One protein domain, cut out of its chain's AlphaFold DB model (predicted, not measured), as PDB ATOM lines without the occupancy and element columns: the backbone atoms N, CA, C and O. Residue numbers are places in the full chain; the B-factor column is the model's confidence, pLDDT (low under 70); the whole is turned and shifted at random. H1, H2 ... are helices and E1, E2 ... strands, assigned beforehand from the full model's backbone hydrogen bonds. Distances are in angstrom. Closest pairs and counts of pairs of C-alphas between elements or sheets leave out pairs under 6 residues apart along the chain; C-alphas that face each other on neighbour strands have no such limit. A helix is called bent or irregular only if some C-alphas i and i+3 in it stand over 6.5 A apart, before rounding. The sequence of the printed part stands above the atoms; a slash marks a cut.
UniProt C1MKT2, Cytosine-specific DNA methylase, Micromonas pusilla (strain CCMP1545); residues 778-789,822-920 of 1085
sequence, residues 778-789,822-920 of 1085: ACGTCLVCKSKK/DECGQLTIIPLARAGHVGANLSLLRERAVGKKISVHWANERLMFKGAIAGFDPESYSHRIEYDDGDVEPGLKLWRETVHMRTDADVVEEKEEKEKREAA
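This is residues 778 to 789 and 822 to 920 of the 1085 residues of the protein "Cytosine-specific DNA methylase" of Micromonas pusilla (strain CCMP1545) (UniProt C1MKT2). A strongly twisted sheet of five strands has one helix, H3, over one face, H2 packs on H3, and the short H1 lies at one end of the whole; at the other end residues 908 to 920 of H4 stick out as an arm. The printed part has 111 residues, with four named helices and five named strands in the order H1 H2 H3 E1 E2 E3 E4 E5 H4. The sheet runs E4 E3 E2 E1 E5, all antiparallel, and the class is mixed, helices and strands. The whole is only just loose, close to compact, with a radius of gyration of the C-alphas of 16.1 A and spans of 61 by 28 by 26 A.

Find C-alpha 783 at (-4.473, 40.581, -32.969), where H1 begins; it ends at residue 789. After the cut, H2 holds residues 825 to 834, 14.4 A long, and H3 residues 838 to 849. H3 is irregular: C-alphas 844 and 847 are 9.0 A apart. Next come E1, residues 853 to 858, 16.5 A, and E2, residues 863 to 873, 25.5 A, which bends by 76 degrees at residue 870. E3 holds residues 878 to 883, E4 residues 888 to 892 and E5 residues 899 to 901. H4 runs 22.7 A from residue 905 to C-alpha 920 at (9.264, 13.603, -76.205).

Start in the sheet with the hairpin E1 and E2, where N 854 and O 867 are 2.8 A apart, within hydrogen-bond range. In the hairpin E2 and E3 look at N 870 and O 880, 2.8 A, and in the hairpin E3 and E4 at N 889 and O 881, 2.9 A. At the other edge, E5 is antiparallel to E1, with N 855 and O 900 at 2.9 A. H3 is on the sheet, at a height over the sheet of 7.1 A; its closest C-alphas to E2 are those of Glu 847 and Phe 872, 5.6 A. H2 touches H3 at a steep tilt of 56 degrees, opposite ways, through residues 839 to 844 of H3 alone; the closest C-alphas are those of Ala 833 and Ala 840, 4.9 A. H1 and H2 are only just apart, closest 8.3 A, and H4 touches no helix. Every O i to N i+4 pair is within hydrogen-bond range in H1; the counts are 4 of 6 in H2, 4 of 8 in H3 and 11 of 12 in H4.

The two C-alphas farthest apart are those of Lys 789 and Ala 920, 61.7 A. Without residues 908 to 920, which stand free, the body spans 44 by 27 by 27 A. Residues 790 to 821 are not printed, and C-alphas 789 and 822 are 13.8 A apart across this cut. Of the links that are printed whole, none is long. The mean pLDDT of the printed part is 78.3, with low confidence for instance at residues 904 to 914.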
ATOM      1  N   ALA A 778     -13.694  32.328 -29.573       76.62
ATOM      2  CA  ALA A 778     -12.647  33.204 -30.089       76.62
ATOM      3  C   ALA A 778     -11.256  32.598 -29.829       76.62
ATOM      4  O   ALA A 778     -10.981  32.131 -28.728       76.62
ATOM      5  N   CYS A 779     -10.350  32.662 -30.811       78.38
ATOM      6  CA  CYS A 779      -9.064  31.945 -30.778       78.38
ATOM      7  C   CYS A 779      -8.091  32.337 -29.652       78.38
ATOM      8  O   CYS A 779      -7.091  31.653 -29.456       78.38
ATOM      9  N   GLY A 780      -8.305  33.474 -28.981       74.50
ATOM     10  CA  GLY A 780      -7.397  34.037 -27.973       74.50
ATOM     11  C   GLY A 780      -6.092  34.633 -28.529       74.50
ATOM     12  O   GLY A 780      -5.582  35.595 -27.957       74.50
ATOM     13  N   THR A 781      -5.573  34.119 -29.650       77.19
ATOM     14  CA  THR A 781      -4.208  34.384 -30.143       77.19
ATOM     15  C   THR A 781      -4.081  35.476 -31.207       77.19
ATOM     16  O   THR A 781      -3.018  36.088 -31.291       77.19
ATOM     17  N   CYS A 782      -5.117  35.746 -32.009       75.25
ATOM     18  CA  CYS A 782      -5.046  36.759 -33.072       75.25
ATOM     19  C   CYS A 782      -4.990  38.197 -32.518       75.25
ATOM     20  O   CYS A 782      -5.365  38.449 -31.365       75.25
ATOM     21  N   LEU A 783      -4.590  39.163 -33.353       75.19
ATOM     22  CA  LEU A 783      -4.473  40.581 -32.969       75.19
ATOM     23  C   LEU A 783      -5.773  41.160 -32.384       75.19
ATOM     24  O   LEU A 783      -5.737  41.908 -31.405       75.19
ATOM     25  N   VAL A 784      -6.930  40.756 -32.914       77.50
ATOM     26  CA  VAL A 784      -8.252  41.177 -32.419       77.50
ATOM     27  C   VAL A 784      -8.524  40.648 -31.006       77.50
ATOM     28  O   VAL A 784      -9.028  41.389 -30.161       77.50
ATOM     29  N   CYS A 785      -8.157  39.397 -30.710       77.75
ATOM     30  CA  CYS A 785      -8.289  38.819 -29.370       77.75
ATOM     31  C   CYS A 785      -7.303  39.444 -28.375       77.75
ATOM     32  O   CYS A 785      -7.711  39.835 -27.283       77.75
ATOM     33  N   LYS A 786      -6.033  39.610 -28.772       77.19
ATOM     34  CA  LYS A 786      -4.993  40.294 -27.981       77.19
ATOM     35  C   LYS A 786      -5.397  41.734 -27.636       77.19
ATOM     36  O   LYS A 786      -5.239  42.160 -26.492       77.19
ATOM     37  N   SER A 787      -5.977  42.456 -28.597       71.56
ATOM     38  CA  SER A 787      -6.523  43.807 -28.413       71.56
ATOM     39  C   SER A 787      -7.705  43.821 -27.434       71.56
ATOM     40  O   SER A 787      -7.646  44.502 -26.409       71.56
ATOM     41  N   LYS A 788      -8.739  42.998 -27.678       72.19
ATOM     42  CA  LYS A 788      -9.943  42.934 -26.829       72.19
ATOM     43  C   LYS A 788      -9.611  42.527 -25.381       72.19
ATOM     44  O   LYS A 788     -10.138  43.139 -24.450       72.19
ATOM     45  N   LYS A 789      -8.667  41.597 -25.178       67.56
ATOM     46  CA  LYS A 789      -8.182  41.200 -23.844       67.56
ATOM     47  C   LYS A 789      -7.466  42.346 -23.113       67.56
ATOM     48  O   LYS A 789      -7.820  42.641 -21.970       67.56
ATOM     49  N   ASP A 822     -13.432  45.026 -36.257       67.75
ATOM     50  CA  ASP A 822     -12.686  43.817 -36.624       67.75
ATOM     51  C   ASP A 822     -13.091  42.619 -35.745       67.75
ATOM     52  O   ASP A 822     -13.151  42.687 -34.504       67.75
ATOM     53  N   GLU A 823     -13.348  41.490 -36.403       73.69
ATOM     54  CA  GLU A 823     -13.731  40.225 -35.782       73.69
ATOM     55  C   GLU A 823     -12.549  39.254 -35.661       73.69
ATOM     56  O   GLU A 823     -11.525  39.371 -36.329       73.69
ATOM     57  N   CYS A 824     -12.665  38.295 -34.743       80.31
ATOM     58  CA  CYS A 824     -11.650  37.259 -34.578       80.31
ATOM     59  C   CYS A 824     -11.724  36.298 -35.769       80.31
ATOM     60  O   CYS A 824     -12.752  35.647 -35.918       80.31
ATOM     61  N   GLY A 825     -10.630  36.123 -36.522       75.81
ATOM     62  CA  GLY A 825     -10.590  35.250 -37.707       75.81
ATOM     63  C   GLY A 825     -11.250  33.886 -37.488       75.81
ATOM     64  O   GLY A 825     -12.138  33.515 -38.239       75.81
ATOM     65  N   GLN A 826     -10.945  33.189 -36.387       81.25
ATOM     66  CA  GLN A 826     -11.593  31.911 -36.044       81.25
ATOM     67  C   GLN A 826     -13.134  31.976 -35.935       81.25
ATOM     68  O   GLN A 826     -13.800  31.026 -36.329       81.25
ATOM     69  N   LEU A 827     -13.718  33.080 -35.450       81.81
ATOM     70  CA  LEU A 827     -15.177  33.259 -35.399       81.81
ATOM     71  C   LEU A 827     -15.779  33.472 -36.792       81.81
ATOM     72  O   LEU A 827     -16.899  33.041 -37.030       81.81
ATOM     73  N   THR A 828     -15.038  34.104 -37.704       80.44
ATOM     74  CA  THR A 828     -15.437  34.291 -39.108       80.44
ATOM     75  C   THR A 828     -15.232  33.011 -39.936       80.44
ATOM     76  O   THR A 828     -15.984  32.747 -40.866       80.44
ATOM     77  N   ILE A 829     -14.237  32.191 -39.579       84.56
ATOM     78  CA  ILE A 829     -13.843  30.967 -40.294       84.56
ATOM     79  C   ILE A 829     -14.704  29.759 -39.895       84.56
ATOM     80  O   ILE A 829     -15.074  28.991 -40.776       84.56
ATOM     81  N   ILE A 830     -15.065  29.578 -38.615       79.06
ATOM     82  CA  ILE A 830     -15.877  28.417 -38.181       79.06
ATOM     83  C   ILE A 830     -17.223  28.303 -38.938       79.06
ATOM     84  O   ILE A 830     -17.561  27.189 -39.337       79.06
ATOM     85  N   PRO A 831     -17.989  29.384 -39.198       77.12
ATOM     86  CA  PRO A 831     -19.192  29.314 -40.030       77.12
ATOM     87  C   PRO A 831     -18.918  28.869 -41.473       77.12
ATOM     88  O   PRO A 831     -19.677  28.072 -42.010       77.12
ATOM     89  N   LEU A 832     -17.818  29.329 -42.083       76.81
ATOM     90  CA  LEU A 832     -17.426  28.952 -43.448       76.81
ATOM     91  C   LEU A 832     -16.953  27.491 -43.521       76.81
ATOM     92  O   LEU A 832     -17.320  26.768 -44.442       76.81
ATOM     93  N   ALA A 833     -16.206  27.034 -42.515       76.19
ATOM     94  CA  ALA A 833     -15.819  25.637 -42.334       76.19
ATOM     95  C   ALA A 833     -17.051  24.720 -42.201       76.19
ATOM     96  O   ALA A 833     -17.161  23.717 -42.904       76.19
ATOM     97  N   ARG A 834     -18.036  25.120 -41.381       76.69
ATOM     98  CA  ARG A 834     -19.338  24.434 -41.241       76.69
ATOM     99  C   ARG A 834     -20.200  24.482 -42.510       76.69
ATOM    100  O   ARG A 834     -21.064  23.633 -42.669       76.69
ATOM    101  N   ALA A 835     -19.949  25.431 -43.412       67.06
ATOM    102  CA  ALA A 835     -20.544  25.496 -44.748       67.06
ATOM    103  C   ALA A 835     -19.723  24.741 -45.822       67.06
ATOM    104  O   ALA A 835     -19.956  24.929 -47.013       67.06
ATOM    105  N   GLY A 836     -18.747  23.913 -45.426       62.25
ATOM    106  CA  GLY A 836     -17.960  23.070 -46.333       62.25
ATOM    107  C   GLY A 836     -16.799  23.771 -47.052       62.25
ATOM    108  O   GLY A 836     -16.159  23.163 -47.907       62.25
ATOM    109  N   HIS A 837     -16.482  25.029 -46.725       78.62
ATOM    110  CA  HIS A 837     -15.439  25.784 -47.425       78.62
ATOM    111  C   HIS A 837     -14.041  25.195 -47.155       78.62
ATOM    112  O   HIS A 837     -13.459  25.396 -46.087       78.62
ATOM    113  N   VAL A 838     -13.459  24.506 -48.143       80.25
ATOM    114  CA  VAL A 838     -12.178  23.768 -48.035       80.25
ATOM    115  C   VAL A 838     -11.053  24.633 -47.456       80.25
ATOM    116  O   VAL A 838     -10.417  24.261 -46.470       80.25
ATOM    117  N   GLY A 839     -10.859  25.843 -47.989       83.62
ATOM    118  CA  GLY A 839      -9.850  26.777 -47.483       83.62
ATOM    119  C   GLY A 839     -10.113  27.307 -46.062       83.62
ATOM    120  O   GLY A 839      -9.186  27.767 -45.395       83.62
ATOM    121  N   ALA A 840     -11.346  27.197 -45.550       83.31
ATOM    122  CA  ALA A 840     -11.683  27.517 -44.163       83.31
ATOM    123  C   ALA A 840     -11.361  26.342 -43.228       83.31
ATOM    124  O   ALA A 840     -10.774  26.566 -42.174       83.31
ATOM    125  N   ASN A 841     -11.635  25.102 -43.651       82.44
ATOM    126  CA  ASN A 841     -11.208  23.889 -42.941       82.44
ATOM    127  C   ASN A 841      -9.674  23.833 -42.799       82.44
ATOM    128  O   ASN A 841      -9.163  23.670 -41.691       82.44
ATOM    129  N   LEU A 842      -8.937  24.105 -43.882       84.81
ATOM    130  CA  LEU A 842      -7.475  24.270 -43.848       84.81
ATOM    131  C   LEU A 842      -7.047  25.391 -42.881       84.81
ATOM    132  O   LEU A 842      -6.153  25.195 -42.062       84.81
ATOM    133  N   SER A 843      -7.749  26.529 -42.880       85.56
ATOM    134  CA  SER A 843      -7.466  27.643 -41.958       85.56
ATOM    135  C   SER A 843      -7.765  27.349 -40.478       85.56
ATOM    136  O   SER A 843      -7.323  28.111 -39.613       85.56
ATOM    137  N   LEU A 844      -8.489  26.269 -40.156       84.00
ATOM    138  CA  LEU A 844      -8.671  25.789 -38.781       84.00
ATOM    139  C   LEU A 844      -7.596  24.777 -38.356       84.00
ATOM    140  O   LEU A 844      -7.281  24.718 -37.167       84.00
ATOM    141  N   LEU A 845      -6.978  24.051 -39.296       81.50
ATOM    142  CA  LEU A 845      -5.828  23.174 -39.028       81.50
ATOM    143  C   LEU A 845      -4.557  23.946 -38.632       81.50
ATOM    144  O   LEU A 845      -3.682  23.372 -37.979       81.50
ATOM    145  N   ARG A 846      -4.466  25.246 -38.957       85.25
ATOM    146  CA  ARG A 846      -3.340  26.129 -38.588       85.25
ATOM    147  C   ARG A 846      -2.004  25.547 -39.083       85.25
ATOM    148  O   ARG A 846      -1.882  25.172 -40.244       85.25
ATOM    149  N   GLU A 847      -1.019  25.406 -38.196       82.12
ATOM    150  CA  GLU A 847       0.273  24.758 -38.452       82.12
ATOM    151  C   GLU A 847       0.146  23.334 -39.033       82.12
ATOM    152  O   GLU A 847       1.020  22.912 -39.782       82.12
ATOM    153  N   ARG A 848      -0.951  22.603 -38.768       77.38
ATOM    154  CA  ARG A 848      -1.184  21.252 -39.320       77.38
ATOM    155  C   ARG A 848      -1.657  21.241 -40.779       77.38
ATOM    156  O   ARG A 848      -1.768  20.167 -41.360       77.38
ATOM    157  N   ALA A 849      -1.940  22.403 -41.372       82.31
ATOM    158  CA  ALA A 849      -2.176  22.519 -42.810       82.31
ATOM    159  C   ALA A 849      -0.864  22.547 -43.619       82.31
ATOM    160  O   ALA A 849      -0.882  22.298 -44.823       82.31
ATOM    161  N   VAL A 850       0.272  22.848 -42.976       86.38
ATOM    162  CA  VAL A 850       1.581  22.949 -43.636       86.38
ATOM    163  C   VAL A 850       1.988  21.591 -44.219       86.38
ATOM    164  O   VAL A 850       1.857  20.557 -43.568       86.38
ATOM    165  N   GLY A 851       2.452  21.594 -45.468       79.12
ATOM    166  CA  GLY A 851       2.775  20.403 -46.255       79.12
ATOM    167  C   GLY A 851       1.612  19.817 -47.068       79.12
ATOM    168  O   GLY A 851       1.856  18.975 -47.930       79.12
ATOM    169  N   LYS A 852       0.357  20.255 -46.869       84.12
ATOM    170  CA  LYS A 852      -0.767  19.820 -47.722       84.12
ATOM    171  C   LYS A 852      -0.666  20.466 -49.112       84.12
ATOM    172  O   LYS A 852      -0.442  21.674 -49.226       84.12
ATOM    173  N   LYS A 853      -0.858  19.658 -50.163       88.06
ATOM    174  CA  LYS A 853      -0.933  20.109 -51.563       88.06
ATOM    175  C   LYS A 853      -2.325  20.648 -51.885       88.06
ATOM    176  O   LYS A 853      -3.332  20.013 -51.568       88.06
ATOM    177  N   ILE A 854      -2.376  21.793 -52.553       87.81
ATOM    178  CA  ILE A 854      -3.608  22.500 -52.906       87.81
ATOM    179  C   ILE A 854      -3.550  23.044 -54.338       87.81
ATOM    180  O   ILE A 854      -2.497  23.082 -54.975       87.81
ATOM    181  N   SER A 855      -4.690  23.514 -54.831       86.81
ATOM    182  CA  SER A 855      -4.749  24.454 -55.950       86.81
ATOM    183  C   SER A 855      -5.656  25.634 -55.610       86.81
ATOM    184  O   SER A 855      -6.740  25.435 -55.056       86.81
ATOM    185  N   VAL A 856      -5.218  26.844 -55.954       87.44
ATOM    186  CA  VAL A 856      -5.859  28.130 -55.641       87.44
ATOM    187  C   VAL A 856      -6.381  28.768 -56.929       87.44
ATOM    188  O   VAL A 856      -5.658  28.825 -57.921       87.44
ATOM    189  N   HIS A 857      -7.619  29.261 -56.920       86.69
ATOM    190  CA  HIS A 857      -8.172  30.037 -58.030       86.69
ATOM    191  C   HIS A 857      -7.791  31.517 -57.918       86.69
ATOM    192  O   HIS A 857      -8.156  32.168 -56.938       86.69
ATOM    193  N   TRP A 858      -7.158  32.077 -58.950       80.88
ATOM    194  CA  TRP A 858      -6.880  33.514 -59.028       80.88
ATOM    195  C   TRP A 858      -7.828  34.197 -60.021       80.88
ATOM    196  O   TRP A 858      -7.675  34.105 -61.239       80.88
ATOM    197  N   ALA A 859      -8.830  34.904 -59.490       66.75
ATOM    198  CA  ALA A 859      -9.962  35.427 -60.266       66.75
ATOM    199  C   ALA A 859      -9.586  36.432 -61.376       66.75
ATOM    200  O   ALA A 859     -10.289  36.508 -62.384       66.75
ATOM    201  N   ASN A 860      -8.481  37.169 -61.214       70.81
ATOM    202  CA  ASN A 860      -7.977  38.109 -62.224       70.81
ATOM    203  C   ASN A 860      -7.470  37.395 -63.488       70.81
ATOM    204  O   ASN A 860      -7.587  37.933 -64.585       70.81
ATOM    205  N   GLU A 861      -6.939  36.182 -63.330       67.44
ATOM    206  CA  GLU A 861      -6.318  35.395 -64.403       67.44
ATOM    207  C   GLU A 861      -7.211  34.234 -64.863       67.44
ATOM    208  O   GLU A 861      -6.996  33.672 -65.932       67.44
ATOM    209  N   ARG A 862      -8.268  33.923 -64.091       67.62
ATOM    210  CA  ARG A 862      -9.264  32.865 -64.354       67.62
ATOM    211  C   ARG A 862      -8.642  31.465 -64.454       67.62
ATOM    212  O   ARG A 862      -9.113  30.617 -65.212       67.62
ATOM    213  N   LEU A 863      -7.577  31.235 -63.687       78.25
ATOM    214  CA  LEU A 863      -6.777  30.011 -63.688       78.25
ATOM    215  C   LEU A 863      -6.606  29.439 -62.273       78.25
ATOM    216  O   LEU A 863      -6.724  30.144 -61.268       78.25
ATOM    217  N   MET A 864      -6.327  28.135 -62.224       82.69
ATOM    218  CA  MET A 864      -6.017  27.378 -61.009       82.69
ATOM    219  C   MET A 864      -4.506  27.171 -60.901       82.69
ATOM    220  O   MET A 864      -3.929  26.449 -61.712       82.69
ATOM    221  N   PHE A 865      -3.882  27.749 -59.880       84.06
ATOM    222  CA  PHE A 865      -2.451  27.614 -59.616       84.06
ATOM    223  C   PHE A 865      -2.212  26.530 -58.565       84.06
ATOM    224  O   PHE A 865      -2.868  26.507 -57.520       84.06
ATOM    225  N   LYS A 866      -1.316  25.588 -58.867       87.38
ATOM    226  CA  LYS A 866      -1.028  24.401 -58.048       87.38
ATOM    227  C   LYS A 866       0.152  24.675 -57.118       87.38
ATOM    228  O   LYS A 866       1.103  25.318 -57.543       87.38
ATOM    229  N   GLY A 867       0.097  24.206 -55.874       89.75
ATOM    230  CA  GLY A 867       1.175  24.426 -54.908       89.75
ATOM    231  C   GLY A 867       0.990  23.693 -53.583       89.75
ATOM    232  O   GLY A 867       0.124  22.824 -53.440       89.75
ATOM    233  N   ALA A 868       1.781  24.077 -52.585       91.25
ATOM    234  CA  ALA A 868       1.733  23.551 -51.227       91.25
ATOM    235  C   ALA A 868       1.662  24.665 -50.172       91.25
ATOM    236  O   ALA A 868       2.146  25.784 -50.358       91.25
ATOM    237  N   ILE A 869       1.063  24.349 -49.023       91.00
ATOM    238  CA  ILE A 869       1.042  25.242 -47.860       91.00
ATOM    239  C   ILE A 869       2.415  25.179 -47.174       91.00
ATOM    240  O   ILE A 869       2.733  24.193 -46.514       91.00
ATOM    241  N   ALA A 870       3.220  26.232 -47.301       88.25
ATOM    242  CA  ALA A 870       4.580  26.321 -46.759       88.25
ATOM    243  C   ALA A 870       4.656  26.953 -45.350       88.25
ATOM    244  O   ALA A 870       5.705  26.925 -44.708       88.25
ATOM    245  N   GLY A 871       3.564  27.533 -44.836       86.00
ATOM    246  CA  GLY A 871       3.523  28.097 -43.481       86.00
ATOM    247  C   GLY A 871       2.162  28.677 -43.086       86.00
ATOM    248  O   GLY A 871       1.302  28.872 -43.941       86.00
ATOM    249  N   PHE A 872       1.984  28.990 -41.798       90.19
ATOM    250  CA  PHE A 872       0.770  29.591 -41.225       90.19
ATOM    251  C   PHE A 872       1.115  30.749 -40.275       90.19
ATOM    252  O   PHE A 872       2.053  30.638 -39.486       90.19
ATOM    253  N   ASP A 873       0.334  31.834 -40.313       84.69
ATOM    254  CA  ASP A 873       0.405  32.945 -39.357       84.69
ATOM    255  C   ASP A 873      -0.817  32.973 -38.403       84.69
ATOM    256  O   ASP A 873      -1.936  33.302 -38.831       84.69
ATOM    257  N   PRO A 874      -0.624  32.722 -37.090       78.88
ATOM    258  CA  PRO A 874      -1.684  32.783 -36.083       78.88
ATOM    259  C   PRO A 874      -2.136  34.208 -35.710       78.88
ATOM    260  O   PRO A 874      -3.133  34.349 -34.990       78.88
ATOM    261  N   GLU A 875      -1.436  35.267 -36.134       79.00
ATOM    262  CA  GLU A 875      -1.838  36.654 -35.865       79.00
ATOM    263  C   GLU A 875      -2.915  37.146 -36.842       79.00
ATOM    264  O   GLU A 875      -3.899  37.752 -36.395       79.00
ATOM    265  N   SER A 876      -2.764  36.852 -38.141       76.38
ATOM    266  CA  SER A 876      -3.670  37.279 -39.220       76.38
ATOM    267  C   SER A 876      -4.600  36.192 -39.782       76.38
ATOM    268  O   SER A 876      -5.505  36.540 -40.551       76.38
ATOM    269  N   TYR A 877      -4.420  34.919 -39.397       81.69
ATOM    270  CA  TYR A 877      -5.095  33.750 -39.988       81.69
ATOM    271  C   TYR A 877      -4.891  33.683 -41.508       81.69
ATOM    272  O   TYR A 877      -5.838  33.756 -42.300       81.69
ATOM    273  N   SER A 878      -3.623  33.583 -41.898       86.19
ATOM    274  CA  SER A 878      -3.175  33.463 -43.285       86.19
ATOM    275  C   SER A 878      -2.079  32.406 -43.433       86.19
ATOM    276  O   SER A 878      -1.557  31.903 -42.438       86.19
ATOM    277  N   HIS A 879      -1.762  32.044 -44.673       92.06
ATOM    278  CA  HIS A 879      -0.813  30.989 -45.012       92.06
ATOM    279  C   HIS A 879       0.228  31.513 -45.999       92.06
ATOM    280  O   HIS A 879      -0.084  32.346 -46.850       92.06
ATOM    281  N   ARG A 880       1.456  30.995 -45.929       90.81
ATOM    282  CA  ARG A 880       2.386  31.090 -47.056       90.81
ATOM    283  C   ARG A 880       2.083  29.940 -48.004       90.81
ATOM    284  O   ARG A 880       2.111  28.794 -47.558       90.81
ATOM    285  N   ILE A 881       1.834  30.244 -49.272       92.62
ATOM    286  CA  ILE A 881       1.739  29.242 -50.339       92.62
ATOM    287  C   ILE A 881       3.008  29.315 -51.184       92.62
ATOM    288  O   ILE A 881       3.518  30.405 -51.429       92.62
ATOM    289  N   GLU A 882       3.516  28.157 -51.580       90.81
ATOM    290  CA  GLU A 882       4.628  27.984 -52.514       90.81
ATOM    291  C   GLU A 882       4.075  27.184 -53.698       90.81
ATOM    292  O   GLU A 882       3.548  26.084 -53.508       90.81
ATOM    293  N   TYR A 883       4.064  27.791 -54.884       90.69
ATOM    294  CA  TYR A 883       3.457  27.239 -56.092       90.69
ATOM    295  C   TYR A 883       4.447  26.353 -56.865       90.69
ATOM    296  O   TYR A 883       5.663  26.480 -56.731       90.69
ATOM    297  N   ASP A 884       3.922  25.429 -57.671       86.12
ATOM    298  CA  ASP A 884       4.699  24.418 -58.408       86.12
ATOM    299  C   ASP A 884       5.590  25.033 -59.521       86.12
ATOM    300  O   ASP A 884       6.454  24.352 -60.076       86.12
ATOM    301  N   ASP A 885       5.391  26.316 -59.842       82.19
ATOM    302  CA  ASP A 885       6.213  27.154 -60.730       82.19
ATOM    303  C   ASP A 885       7.366  27.887 -60.003       82.19
ATOM    304  O   ASP A 885       8.294  28.369 -60.657       82.19
ATOM    305  N   GLY A 886       7.352  27.906 -58.666       77.94
ATOM    306  CA  GLY A 886       8.348  28.545 -57.806       77.94
ATOM    307  C   GLY A 886       7.936  29.898 -57.219       77.94
ATOM    308  O   GLY A 886       8.704  30.448 -56.424       77.94
ATOM    309  N   ASP A 887       6.758  30.437 -57.555       85.69
ATOM    310  CA  ASP A 887       6.271  31.674 -56.937       85.69
ATOM    311  C   ASP A 887       5.751  31.437 -55.507       85.69
ATOM    312  O   ASP A 887       5.201  30.388 -55.162       85.69
ATOM    313  N   VAL A 888       5.935  32.432 -54.634       88.12
ATOM    314  CA  VAL A 888       5.605  32.339 -53.203       88.12
ATOM    315  C   VAL A 888       4.679  33.478 -52.800       88.12
ATOM    316  O   VAL A 888       5.089  34.635 -52.807       88.12
ATOM    317  N   GLU A 889       3.465  33.145 -52.356       88.06
ATOM    318  CA  GLU A 889       2.467  34.103 -51.864       88.06
ATOM    319  C   GLU A 889       2.514  34.189 -50.320       88.06
ATOM    320  O   GLU A 889       2.114  33.240 -49.628       88.06
ATOM    321  N   PRO A 890       3.022  35.291 -49.730       81.88
ATOM    322  CA  PRO A 890       3.300  35.388 -48.302       81.88
ATOM    323  C   PRO A 890       2.131  36.003 -47.512       81.88
ATOM    324  O   PRO A 890       2.222  37.131 -47.029       81.88
ATOM    325  N   GLY A 891       1.064  35.229 -47.288       81.69
ATOM    326  CA  GLY A 891      -0.051  35.643 -46.421       81.69
ATOM    327  C   GLY A 891      -1.442  35.479 -47.030       81.69
ATOM    328  O   GLY A 891      -2.359  36.238 -46.695       81.69
ATOM    329  N   LEU A 892      -1.634  34.467 -47.878       87.38
ATOM    330  CA  LEU A 892      -2.922  34.156 -48.484       87.38
ATOM    331  C   LEU A 892      -3.950  33.713 -47.435       87.38
ATOM    332  O   LEU A 892      -3.699  32.851 -46.583       87.38
ATOM    333  N   LYS A 893      -5.158  34.267 -47.512       90.38
ATOM    334  CA  LYS A 893      -6.267  33.908 -46.622       90.38
ATOM    335  C   LYS A 893      -7.149  32.871 -47.296       90.38
ATOM    336  O   LYS A 893      -8.215  33.204 -47.785       90.38
ATOM    337  N   LEU A 894      -6.719  31.608 -47.262       87.75
ATOM    338  CA  LEU A 894      -7.407  30.464 -47.888       87.75
ATOM    339  C   LEU A 894      -8.924  30.401 -47.610       87.75
ATOM    340  O   LEU A 894      -9.681  29.931 -48.444       87.75
ATOM    341  N   TRP A 895      -9.396  30.913 -46.470       84.62
ATOM    342  CA  TRP A 895     -10.821  31.041 -46.129       84.62
ATOM    343  C   TRP A 895     -11.598  32.137 -46.894       84.62
ATOM    344  O   TRP A 895     -12.763  32.375 -46.586       84.62
ATOM    345  N   ARG A 896     -10.959  32.827 -47.843       85.44
ATOM    346  CA  ARG A 896     -11.543  33.843 -48.737       85.44
ATOM    347  C   ARG A 896     -11.412  33.497 -50.219       85.44
ATOM    348  O   ARG A 896     -12.164  34.039 -51.019       85.44
ATOM    349  N   GLU A 897     -10.486  32.605 -50.556       86.31
ATOM    350  CA  GLU A 897     -10.187  32.204 -51.929       86.31
ATOM    351  C   GLU A 897     -10.838  30.853 -52.250       86.31
ATOM    352  O   GLU A 897     -11.082  30.038 -51.357       86.31
ATOM    353  N   THR A 898     -11.081  30.565 -53.531       83.94
ATOM    354  CA  THR A 898     -11.520  29.218 -53.933       83.94
ATOM    355  C   THR A 898     -10.307  28.288 -53.958       83.94
ATOM    356  O   THR A 898      -9.376  28.489 -54.739       83.94
ATOM    357  N   VAL A 899     -10.298  27.290 -53.071       83.62
ATOM    358  CA  VAL A 899      -9.163  26.384 -52.840       83.62
ATOM    359  C   VAL A 899      -9.641  24.941 -52.907       83.62
ATOM    360  O   VAL A 899     -10.622  24.589 -52.257       83.62
ATOM    361  N   HIS A 900      -8.914  24.098 -53.634       82.50
ATOM    362  CA  HIS A 900      -9.144  22.655 -53.699       82.50
ATOM    363  C   HIS A 900      -7.948  21.903 -53.102       82.50
ATOM    364  O   HIS A 900      -6.804  22.336 -53.245       82.50
ATOM    365  N   MET A 901      -8.213  20.785 -52.425       81.50
ATOM    366  CA  MET A 901      -7.186  19.828 -51.995       81.50
ATOM    367  C   MET A 901      -6.767  18.968 -53.188       81.50
ATOM    368  O   MET A 901      -7.626  18.575 -53.974       81.50
ATOM    369  N   ARG A 902      -5.473  18.654 -53.304       76.75
ATOM    370  CA  ARG A 902      -4.961  17.708 -54.308       76.75
ATOM    371  C   ARG A 902      -4.829  16.311 -53.703       76.75
ATOM    372  O   ARG A 902      -4.414  16.177 -52.552       76.75
ATOM    373  N   THR A 903      -5.175  15.292 -54.478       70.06
ATOM    374  CA  THR A 903      -5.080  13.869 -54.125       70.06
ATOM    375  C   THR A 903      -3.770  13.261 -54.624       70.06
ATOM    376  O   THR A 903      -3.079  13.844 -55.459       70.06
ATOM    377  N   ASP A 904      -3.428  12.057 -54.162       52.97
ATOM    378  CA  ASP A 904      -2.262  11.331 -54.681       52.97
ATOM    379  C   ASP A 904      -2.451  10.861 -56.137       52.97
ATOM    380  O   ASP A 904      -1.467  10.725 -56.864       52.97
ATOM    381  N   ALA A 905      -3.694  10.707 -56.613       52.06
ATOM    382  CA  ALA A 905      -3.977  10.429 -58.025       52.06
ATOM    383  C   ALA A 905      -3.532  11.596 -58.930       52.06
ATOM    384  O   ALA A 905      -2.832  11.368 -59.916       52.06
ATOM    385  N   ASP A 906      -3.803  12.844 -58.517       51.53
ATOM    386  CA  ASP A 906      -3.332  14.065 -59.200       51.53
ATOM    387  C   ASP A 906      -1.792  14.183 -59.237       51.53
ATOM    388  O   ASP A 906      -1.244  15.005 -59.969       51.53
ATOM    389  N   VAL A 907      -1.080  13.413 -58.405       53.59
ATOM    390  CA  VAL A 907       0.391  13.364 -58.356       53.59
ATOM    391  C   VAL A 907       0.940  12.221 -59.221       53.59
ATOM    392  O   VAL A 907       2.029  12.353 -59.779       53.59
ATOM    393  N   VAL A 908       0.194  11.122 -59.374       57.16
ATOM    394  CA  VAL A 908       0.547  10.015 -60.279       57.16
ATOM    395  C   VAL A 908       0.359  10.421 -61.742       57.16
ATOM    396  O   VAL A 908       1.290  10.239 -62.529       57.16
ATOM    397  N   GLU A 909      -0.774  11.039 -62.103       56.59
ATOM    398  CA  GLU A 909      -1.007  11.512 -63.479       56.59
ATOM    399  C   GLU A 909       0.045  12.542 -63.919       56.59
ATOM    400  O   GLU A 909       0.615  12.419 -65.003       56.59
ATOM    401  N   GLU A 910       0.384  13.510 -63.058       58.00
ATOM    402  CA  GLU A 910       1.445  14.490 -63.333       58.00
ATOM    403  C   GLU A 910       2.820  13.853 -63.514       58.00
ATOM    404  O   GLU A 910       3.615  14.323 -64.332       58.00
ATOM    405  N   LYS A 911       3.123  12.787 -62.764       55.22
ATOM    406  CA  LYS A 911       4.403  12.094 -62.892       55.22
ATOM    407  C   LYS A 911       4.495  11.382 -64.241       55.22
ATOM    408  O   LYS A 911       5.494  11.551 -64.939       55.22
ATOM    409  N   GLU A 912       3.440  10.679 -64.648       62.22
ATOM    410  CA  GLU A 912       3.367  10.091 -65.984       62.22
ATOM    411  C   GLU A 912       3.415  11.151 -67.097       62.22
ATOM    412  O   GLU A 912       4.093  10.954 -68.102       62.22
ATOM    413  N   GLU A 913       2.693  12.267 -66.960       63.75
ATOM    414  CA  GLU A 913       2.662  13.317 -67.985       63.75
ATOM    415  C   GLU A 913       4.014  14.036 -68.105       63.75
ATOM    416  O   GLU A 913       4.470  14.314 -69.220       63.75
ATOM    417  N   LYS A 914       4.721  14.243 -66.986       66.06
ATOM    418  CA  LYS A 914       6.098  14.753 -66.978       66.06
ATOM    419  C   LYS A 914       7.078  13.770 -67.619       66.06
ATOM    420  O   LYS A 914       7.862  14.185 -68.469       66.06
ATOM    421  N   GLU A 915       7.012  12.483 -67.278       72.44
ATOM    422  CA  GLU A 915       7.859  11.446 -67.888       72.44
ATOM    423  C   GLU A 915       7.606  11.333 -69.407       72.44
ATOM    424  O   GLU A 915       8.559  11.258 -70.186       72.44
ATOM    425  N   LYS A 916       6.346  11.452 -69.859       71.00
ATOM    426  CA  LYS A 916       5.975  11.537 -71.287       71.00
ATOM    427  C   LYS A 916       6.522  12.808 -71.961       71.00
ATOM    428  O   LYS A 916       6.982  12.737 -73.102       71.00
ATOM    429  N   ARG A 917       6.526  13.958 -71.271       67.81
ATOM    430  CA  ARG A 917       7.124  15.217 -71.765       67.81
ATOM    431  C   ARG A 917       8.638  15.105 -71.930       67.81
ATOM    432  O   ARG A 917       9.154  15.406 -73.004       67.81
ATOM    433  N   GLU A 918       9.334  14.621 -70.904       74.69
ATOM    434  CA  GLU A 918      10.785  14.428 -70.940       74.69
ATOM    435  C   GLU A 918      11.210  13.385 -71.985       74.69
ATOM    436  O   GLU A 918      12.276  13.521 -72.585       74.69
ATOM    437  N   ALA A 919      10.391  12.357 -72.235       68.69
ATOM    438  CA  ALA A 919      10.615  11.410 -73.325       68.69
ATOM    439  C   ALA A 919      10.512  12.092 -74.702       68.69
ATOM    440  O   ALA A 919      11.430  11.962 -75.511       68.69
ATOM    441  N   ALA A 920       9.456  12.876 -74.946       67.75
ATOM    442  CA  ALA A 920       9.264  13.603 -76.205       67.75
ATOM    443  C   ALA A 920      10.348  14.673 -76.463       67.75
ATOM    444  O   ALA A 920      10.682  14.970 -77.611       67.75
TER     445      ALA A 920